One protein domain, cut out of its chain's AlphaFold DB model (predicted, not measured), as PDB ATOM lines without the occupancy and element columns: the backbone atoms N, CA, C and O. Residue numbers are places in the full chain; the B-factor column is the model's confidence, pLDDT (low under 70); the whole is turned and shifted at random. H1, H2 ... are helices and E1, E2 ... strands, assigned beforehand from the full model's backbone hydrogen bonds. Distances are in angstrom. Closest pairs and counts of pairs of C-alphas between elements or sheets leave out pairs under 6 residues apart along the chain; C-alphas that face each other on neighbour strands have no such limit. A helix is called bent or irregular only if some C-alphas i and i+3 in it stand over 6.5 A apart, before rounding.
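This is residues 3 to 64 of the 139 residues of the protein "YdeI/OmpD-associated family protein" of Candidatus Methanomethylophilaceae archaeon (UniProt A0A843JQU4). A long two-stranded hairpin arm reaches away from a small head in which two helices, H1 and H2, pack on each other at a steep angle. The strands E1 and E2 pair in the part of the arm nearer the head, and residues 10 to 23 make the loop beyond them, with Asp 17 near its far end. The printed part has 62 residues with two named strands and then two named helices, in the order E1, E2, H1, H2; the sheet's order is E1 - E2, antiparallel. The class is mixed, helices and strands, with 26 residues, under half, in named elements. The whole is loose, with a radius of gyration of the C-alphas of 13.6 A, and elongated, spanning 43 by 25 by 21 A, the arm making much of the length.

The printed part begins at Leu 3, with its C-alpha at (11.475, -14.301, 7.953). E1 is residues 7 to 9, 7.0 A from first to last C-alpha, and begins at C-alpha 7 at (8.466, -16.837, 11.174). E2 is residues 24 to 26, 7.1 A long. H1 is residues 35 to 46, 16.6 A long, and is the longest helix. H2 is residues 55 to 62, 9.5 A long, and ends at C-alpha 62 at (20.681, -18.180, 0.404).

E1 and E2 form a hairpin of antiparallel neighbour strands, with 149 degrees between their directions. The C-alphas of Ile 8 and Thr 25 face each other at 5.5 A. N 8 and O 25 are 2.8 A apart and N 25 and O 8 are 2.9 A apart, both within hydrogen-bond range. Within the link from E1 to E2, residues 13 to 14 make a short antiparallel pairing with residues 20 to 21. H1 and H2 touch, and their closest C-alphas are those of Ile 42 and Ile 62, 5.4 A apart. They run opposite ways at a steep tilt of 59 degrees. E1 is apart from both H1 and H2, and E2 is apart from H2. In H1 every O i to N i+4 pair is within hydrogen-bond range, and in H2 2 of 4 are. H2 is irregular: C-alphas 57 and 60 are 7.4 A apart.

The two C-alphas farthest apart are those of Asp 17 and Ala 64, at 43.3 A. The printed part runs from residue 3 to residue 64 and has no cut. The link from E1 to E2, 14 residues, is long, while those from E2 to H1 and from H1 to H2, 8 residues each, are short. The mean pLDDT of the printed part is 93.5, and no printed residue is under 70.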
ATOM      1  N   LEU A   3      10.408 -13.358   8.294       93.00
ATOM      2  CA  LEU A   3      11.475 -14.301   7.953       93.00
ATOM      3  C   LEU A   3      12.776 -14.040   8.725       93.00
ATOM      4  O   LEU A   3      13.458 -15.001   9.065       93.00
ATOM      5  N   CYS A   4      13.065 -12.782   9.085       94.56
ATOM      6  CA  CYS A   4      14.217 -12.400   9.913       94.56
ATOM      7  C   CYS A   4      14.283 -13.172  11.235       94.56
ATOM      8  O   CYS A   4      15.365 -13.396  11.766       94.56
ATOM      9  N   PHE A   5      13.123 -13.577  11.755       94.94
ATOM     10  CA  PHE A   5      12.968 -14.256  13.038       94.94
ATOM     11  C   PHE A   5      12.618 -15.741  12.883       94.94
ATOM     12  O   PHE A   5      12.353 -16.409  13.878       94.94
ATOM     13  N   GLY A   6      12.624 -16.276  11.655       93.12
ATOM     14  CA  GLY A   6      12.229 -17.658  11.360       93.12
ATOM     15  C   GLY A   6      10.711 -17.871  11.326       93.12
ATOM     16  O   GLY A   6      10.233 -18.991  11.494       93.12
ATOM     17  N   TRP A   7       9.931 -16.801  11.156       95.00
ATOM     18  CA  TRP A   7       8.466 -16.837  11.174       95.00
ATOM     19  C   TRP A   7       7.895 -16.598   9.771       95.00
ATOM     20  O   TRP A   7       8.572 -16.111   8.864       95.00
ATOM     21  N   ILE A   8       6.623 -16.945   9.590       91.56
ATOM     22  CA  ILE A   8       5.808 -16.621   8.414       91.56
ATOM     23  C   ILE A   8       4.537 -15.910   8.831       91.56
ATOM     24  O   ILE A   8       4.067 -16.053   9.959       91.56
ATOM     25  N   ASP A   9       3.972 -15.172   7.889       90.62
ATOM     26  CA  ASP A   9       2.723 -14.463   8.044       90.62
ATOM     27  C   ASP A   9       1.610 -15.043   7.162       90.62
ATOM     28  O   ASP A   9       1.846 -15.600   6.088       90.62
ATOM     29  N   SER A  10       0.371 -14.931   7.638       88.19
ATOM     30  CA  SER A  10      -0.817 -15.242   6.847       88.19
ATOM     31  C   SER A  10      -1.182 -14.086   5.917       88.19
ATOM     32  O   SER A  10      -0.722 -12.957   6.080       88.19
ATOM     33  N   THR A  11      -2.132 -14.318   5.011       86.94
ATOM     34  CA  THR A  11      -2.828 -13.220   4.329       86.94
ATOM     35  C   THR A  11      -3.432 -12.269   5.365       86.94
ATOM     36  O   THR A  11      -4.062 -12.724   6.328       86.94
ATOM     37  N   ALA A  12      -3.226 -10.962   5.182       89.62
ATOM     38  CA  ALA A  12      -3.901  -9.950   5.986       89.62
ATOM     39  C   ALA A  12      -5.408 -10.022   5.745       89.62
ATOM     40  O   ALA A  12      -5.856 -10.133   4.603       89.62
ATOM     41  N   LYS A  13      -6.187  -9.949   6.820       90.88
ATOM     42  CA  LYS A  13      -7.645  -9.874   6.760       90.88
ATOM     43  C   LYS A  13      -8.098  -8.539   7.331       90.88
ATOM     44  O   LYS A  13      -7.472  -8.016   8.249       90.88
ATOM     45  N   ARG A  14      -9.189  -8.000   6.791       94.25
ATOM     46  CA  ARG A  14      -9.847  -6.833   7.376       94.25
ATOM     47  C   ARG A  14     -10.483  -7.247   8.702       94.25
ATOM     48  O   ARG A  14     -11.190  -8.253   8.732       94.25
ATOM     49  N   LEU A  15     -10.179  -6.516   9.770       94.50
ATOM     50  CA  LEU A  15     -10.824  -6.694  11.071       94.50
ATOM     51  C   LEU A  15     -12.032  -5.758  11.177       94.50
ATOM     52  O   LEU A  15     -13.122  -6.209  11.513       94.50
ATOM     53  N   ASP A  16     -11.839  -4.497  10.794       95.19
ATOM     54  CA  ASP A  16     -12.869  -3.463  10.680       95.19
ATOM     55  C   ASP A  16     -12.468  -2.432   9.605       95.19
ATOM     56  O   ASP A  16     -11.533  -2.663   8.833       95.19
ATOM     57  N   ASP A  17     -13.182  -1.313   9.510       94.62
ATOM     58  CA  ASP A  17     -12.966  -0.299   8.470       94.62
ATOM     59  C   ASP A  17     -11.607   0.411   8.551       94.62
ATOM     60  O   ASP A  17     -11.142   0.960   7.554       94.62
ATOM     61  N   THR A  18     -10.943   0.356   9.703       95.88
ATOM     62  CA  THR A  18      -9.666   1.036   9.961       95.88
ATOM     63  C   THR A  18      -8.522   0.083  10.308       95.88
ATOM     64  O   THR A  18      -7.357   0.475  10.225       95.88
ATOM     65  N   HIS A  19      -8.817  -1.179  10.632       94.12
ATOM     66  CA  HIS A  19      -7.828  -2.146  11.100       94.12
ATOM     67  C   HIS A  19      -7.726  -3.397  10.222       94.12
ATOM     68  O   HIS A  19      -8.704  -3.965   9.723       94.12
ATOM     69  N   GLN A  20      -6.495  -3.897  10.107       94.25
ATOM     70  CA  GLN A  20      -6.183  -5.187   9.507       94.25
ATOM     71  C   GLN A  20      -5.503  -6.091  10.528       94.25
ATOM     72  O   GLN A  20      -4.683  -5.650  11.328       94.25
ATOM     73  N   ILE A  21      -5.807  -7.382  10.450       93.88
ATOM     74  CA  ILE A  21      -5.186  -8.414  11.268       93.88
ATOM     75  C   ILE A  21      -4.342  -9.341  10.399       93.88
ATOM     76  O   ILE A  21      -4.737  -9.740   9.297       93.88
ATOM     77  N   ARG A  22      -3.169  -9.713  10.912       94.19
ATOM     78  CA  ARG A  22      -2.283 -10.694  10.291       94.19
ATOM     79  C   ARG A  22      -1.740 -11.638  11.350       94.19
ATOM     80  O   ARG A  22      -1.257 -11.197  12.387       94.19
ATOM     81  N   ARG A  23      -1.829 -12.941  11.091       93.75
ATOM     82  CA  ARG A  23      -1.264 -13.953  11.981       93.75
ATOM     83  C   ARG A  23       0.198 -14.168  11.621       93.75
ATOM     84  O   ARG A  23       0.502 -14.338  10.446       93.75
ATOM     85  N   PHE A  24       1.053 -14.235  12.634       93.81
ATOM     86  CA  PHE A  24       2.440 -14.660  12.501       93.81
ATOM     87  C   PHE A  24       2.639 -15.978  13.245       93.81
ATOM     88  O   PHE A  24       2.144 -16.142  14.360       93.81
ATOM     89  N   THR A  25       3.339 -16.921  12.627       93.94
ATOM     90  CA  THR A  25       3.641 -18.228  13.221       93.94
ATOM     91  C   THR A  25       5.085 -18.616  12.933       93.94
ATOM     92  O   THR A  25       5.557 -18.349  11.822       93.94
ATOM     93  N   PRO A  26       5.779 -19.297  13.862       93.88
ATOM     94  CA  PRO A  26       7.064 -19.918  13.563       93.88
ATOM     95  C   PRO A  26       6.952 -20.831  12.339       93.88
ATOM     96  O   PRO A  26       5.941 -21.517  12.156       93.88
ATOM     97  N   ARG A  27       7.977 -20.846  11.482       93.31
ATOM     98  CA  ARG A  27       8.048 -21.849  10.418       93.31
ATOM     99  C   ARG A  27       8.241 -23.226  11.035       93.31
ATOM    100  O   ARG A  27       9.009 -23.396  11.977       93.31
ATOM    101  N   ARG A  28       7.567 -24.221  10.458       89.38
ATOM    102  CA  ARG A  28       7.814 -25.623  10.791       89.38
ATOM    103  C   ARG A  28       9.226 -26.001  10.346       89.38
ATOM    104  O   ARG A  28       9.596 -25.749   9.195       89.38
ATOM    105  N   GLU A  29       9.971 -26.636  11.239       84.50
ATOM    106  CA  GLU A  29      11.293 -27.183  10.943       84.50
ATOM    107  C   GLU A  29      11.227 -28.172   9.765       84.50
ATOM    108  O   GLU A  29      10.277 -28.950   9.642       84.50
ATOM    109  N   GLY A  30      12.190 -28.077   8.846       83.25
ATOM    110  CA  GLY A  30      12.250 -28.896   7.629       83.25
ATOM    111  C   GLY A  30      11.244 -28.532   6.528       83.25
ATOM    112  O   GLY A  30      11.267 -29.146   5.464       83.25
ATOM    113  N   SER A  31      10.363 -27.543   6.729       88.81
ATOM    114  CA  SER A  31       9.469 -27.095   5.652       88.81
ATOM    115  C   SER A  31      10.247 -26.375   4.540       88.81
ATOM    116  O   SER A  31      11.076 -25.509   4.838       88.81
ATOM    117  N   PRO A  32       9.983 -26.674   3.254       90.50
ATOM    118  CA  PRO A  32      10.707 -26.042   2.160       90.50
ATOM    119  C   PRO A  32      10.397 -24.543   2.059       90.50
ATOM    120  O   PRO A  32       9.295 -24.063   2.368       90.50
ATOM    121  N   HIS A  33      11.380 -23.786   1.576       92.56
ATOM    122  CA  HIS A  33      11.208 -22.387   1.202       92.56
ATOM    123  C   HIS A  33      10.840 -22.289  -0.280       92.56
ATOM    124  O   HIS A  33      11.511 -22.849  -1.140       92.56
ATOM    125  N   SER A  34       9.782 -21.539  -0.594       92.44
ATOM    126  CA  SER A  34       9.519 -21.146  -1.980       92.44
ATOM    127  C   SER A  34      10.633 -20.228  -2.481       92.44
ATOM    128  O   SER A  34      11.171 -19.437  -1.703       92.44
ATOM    129  N   ARG A  35      10.923 -20.249  -3.787       94.62
ATOM    130  CA  ARG A  35      11.955 -19.380  -4.379       94.62
ATOM    131  C   ARG A  35      11.747 -17.899  -4.059       94.62
ATOM    132  O   ARG A  35      12.702 -17.213  -3.727       94.62
ATOM    133  N   ALA A  36      10.497 -17.433  -4.044       93.00
ATOM    134  CA  ALA A  36      10.148 -16.079  -3.606       93.00
ATOM    135  C   ALA A  36      10.607 -15.765  -2.170       93.00
ATOM    136  O   ALA A  36      11.095 -14.673  -1.904       93.00
ATOM    137  N   ASN A  37      10.479 -16.710  -1.235       93.38
ATOM    138  CA  ASN A  37      10.987 -16.513   0.122       93.38
ATOM    139  C   ASN A  37      12.510 -16.618   0.198       93.38
ATOM    140  O   ASN A  37      13.088 -15.974   1.065       93.38
ATOM    141  N   ILE A  38      13.155 -17.390  -0.682       95.00
ATOM    142  CA  ILE A  38      14.620 -17.426  -0.745       95.00
ATOM    143  C   ILE A  38      15.162 -16.091  -1.278       95.00
ATOM    144  O   ILE A  38      16.070 -15.551  -0.666       95.00
ATOM    145  N   GLU A  39      14.567 -15.488  -2.317       94.88
ATOM    146  CA  GLU A  39      14.966 -14.134  -2.763       94.88
ATOM    147  C   GLU A  39      14.799 -13.082  -1.661       94.88
ATOM    148  O   GLU A  39      15.675 -12.248  -1.461       94.88
ATOM    149  N   ARG A  40      13.703 -13.150  -0.892       94.12
ATOM    150  CA  ARG A  40      13.529 -12.282   0.282       94.12
ATOM    151  C   ARG A  40      14.628 -12.498   1.312       94.12
ATOM    152  O   ARG A  40      15.124 -11.530   1.863       94.12
ATOM    153  N   LEU A  41      14.985 -13.750   1.591       94.94
ATOM    154  CA  LEU A  41      16.061 -14.076   2.526       94.94
ATOM    155  C   LEU A  41      17.423 -13.585   2.024       94.94
ATOM    156  O   LEU A  41      18.179 -13.069   2.831       94.94
ATOM    157  N   ILE A  42      17.708 -13.680   0.721       95.00
ATOM    158  CA  ILE A  42      18.928 -13.121   0.120       95.00
ATOM    159  C   ILE A  42      19.012 -11.617   0.390       95.00
ATOM    160  O   ILE A  42      20.018 -11.155   0.919       95.00
ATOM    161  N   TRP A  43      17.943 -10.873   0.094       94.88
ATOM    162  CA  TRP A  43      17.900  -9.431   0.349       94.88
ATOM    163  C   TRP A  43      18.015  -9.106   1.847       94.88
ATOM    164  O   TRP A  43      18.776  -8.241   2.257       94.88
ATOM    165  N   LEU A  44      17.303  -9.840   2.703       95.00
ATOM    166  CA  LEU A  44      17.376  -9.640   4.151       95.00
ATOM    167  C   LEU A  44      18.772  -9.899   4.723       95.00
ATOM    168  O   LEU A  44      19.162  -9.229   5.678       95.00
ATOM    169  N   ASP A  45      19.497 -10.882   4.187       95.62
ATOM    170  CA  ASP A  45      20.867 -11.174   4.611       95.62
ATOM    171  C   ASP A  45      21.832 -10.085   4.146       95.62
ATOM    172  O   ASP A  45      22.658  -9.646   4.944       95.62
ATOM    173  N   SER A  46      21.684  -9.591   2.908       94.50
ATOM    174  CA  SER A  46      22.521  -8.497   2.398       94.50
ATOM    175  C   SER A  46      22.340  -7.201   3.187       94.50
ATOM    176  O   SER A  46      23.300  -6.461   3.372       94.50
ATOM    177  N   GLU A  47      21.136  -6.958   3.709       95.25
ATOM    178  CA  GLU A  47      20.835  -5.820   4.584       95.25
ATOM    179  C   GLU A  47      21.194  -6.067   6.066       95.25
ATOM    180  O   GLU A  47      20.979  -5.202   6.914       95.25
ATOM    181  N   GLY A  48      21.703  -7.252   6.427       96.06
ATOM    182  CA  GLY A  48      22.049  -7.592   7.813       96.06
ATOM    183  C   GLY A  48      20.843  -7.704   8.757       96.06
ATOM    184  O   GLY A  48      20.986  -7.586   9.974       96.06
ATOM    185  N   LEU A  49      19.641  -7.930   8.216       96.38
ATOM    186  CA  LEU A  49      18.382  -7.942   8.968       96.38
ATOM    187  C   LEU A  49      18.017  -9.321   9.531       96.38
ATOM    188  O   LEU A  49      17.091  -9.431  10.342       96.38
ATOM    189  N   ILE A  50      18.685 -10.394   9.097       97.00
ATOM    190  CA  ILE A  50      18.415 -11.743   9.605       97.00
ATOM    191  C   ILE A  50      18.964 -11.881  11.022       97.00
ATOM    192  O   ILE A  50      20.142 -11.650  11.288       97.00
ATOM    193  N   HIS A  51      18.111 -12.329  11.943       96.62
ATOM    194  CA  HIS A  51      18.520 -12.534  13.322       96.62
ATOM    195  C   HIS A  51      19.647 -13.588  13.403       96.62
ATOM    196  O   HIS A  51      19.515 -14.659  12.798       96.62
ATOM    197  N   PRO A  52      20.712 -13.383  14.206       96.31
ATOM    198  CA  PRO A  52      21.863 -14.293  14.257       96.31
ATOM    199  C   PRO A  52      21.526 -15.754  14.581       96.31
ATOM    200  O   PRO A  52      22.189 -16.663  14.102       96.31
ATOM    201  N   LYS A  53      20.465 -16.001  15.361       95.06
ATOM    202  CA  LYS A  53      19.979 -17.369  15.652       95.06
ATOM    203  C   LYS A  53      19.276 -18.052  14.471       95.06
ATOM    204  O   LYS A  53      19.118 -19.265  14.489       95.06
ATOM    205  N   VAL A  54      18.817 -17.284  13.486       94.94
ATOM    206  CA  VAL A  54      18.095 -17.774  12.302       94.94
ATOM    207  C   VAL A  54      19.049 -17.949  11.131       94.94
ATOM    208  O   VAL A  54      18.932 -18.924  10.403       94.94
ATOM    209  N   ARG A  55      20.027 -17.050  10.966       95.62
ATOM    210  CA  ARG A  55      20.958 -17.068   9.828       95.62
ATOM    211  C   ARG A  55      21.571 -18.453   9.535       95.62
ATOM    212  O   ARG A  55      21.518 -18.859   8.375       95.62
ATOM    213  N   PRO A  56      22.059 -19.232  10.525       95.50
ATOM    214  CA  PRO A  56      22.631 -20.553  10.264       95.50
ATOM    215  C   PRO A  56      21.664 -21.549   9.612       95.50
ATOM    216  O   PRO A  56      22.112 -22.419   8.875       95.50
ATOM    217  N   SER A  57      20.351 -21.433   9.847       93.31
ATOM    218  CA  SER A  57      19.367 -22.360   9.271       93.31
ATOM    219  C   SER A  57      18.968 -22.020   7.835       93.31
ATOM    220  O   SER A  57      18.349 -22.844   7.165       93.31
ATOM    221  N   VAL A  58      19.319 -20.825   7.347       94.62
ATOM    222  CA  VAL A  58      18.934 -20.344   6.011       94.62
ATOM    223  C   VAL A  58      20.119 -20.034   5.103       94.62
ATOM    224  O   VAL A  58      19.920 -19.952   3.894       94.62
ATOM    225  N   ILE A  59      21.339 -19.902   5.634       95.06
ATOM    226  CA  ILE A  59      22.506 -19.482   4.845       95.06
ATOM    227  C   ILE A  59      22.798 -20.421   3.669       95.06
ATOM    228  O   ILE A  59      22.963 -19.958   2.546       95.06
ATOM    229  N   GLY A  60      22.700 -21.738   3.878       95.12
ATOM    230  CA  GLY A  60      22.870 -22.710   2.796       95.12
ATOM    231  C   GLY A  60      21.809 -22.599   1.694       95.12
ATOM    232  O   GLY A  60      22.081 -22.940   0.552       95.12
ATOM    233  N   LEU A  61      20.609 -22.088   2.001       93.69
ATOM    234  CA  LEU A  61      19.566 -21.820   1.000       93.69
ATOM    235  C   LEU A  61      19.818 -20.511   0.243       93.69
ATOM    236  O   LEU A  61      19.471 -20.406  -0.931       93.69
ATOM    237  N   ILE A  62      20.360 -19.509   0.937       94.31
ATOM    238  CA  ILE A  62      20.681 -18.180   0.404       94.31
ATOM    239  C   ILE A  62      21.840 -18.277  -0.592       94.31
ATOM    240  O   ILE A  62      21.763 -17.698  -1.672       94.31
ATOM    241  N   GLU A  63      22.876 -19.039  -0.240       94.88
ATOM    242  CA  GLU A  63      24.094 -19.212  -1.040       94.88
ATOM    243  C   GLU A  63      23.943 -20.258  -2.155       94.88
ATOM    244  O   GLU A  63      24.773 -20.317  -3.061       94.88
ATOM    245  N   ALA A  64      22.886 -21.075  -2.120       95.19
ATOM    246  CA  ALA A  64      22.638 -22.078  -3.148       95.19
ATOM    247  C   ALA A  64      22.409 -21.438  -4.525       95.19
ATOM    248  O   ALA A  64      21.524 -20.593  -4.711       95.19
TER     249      ALA A  64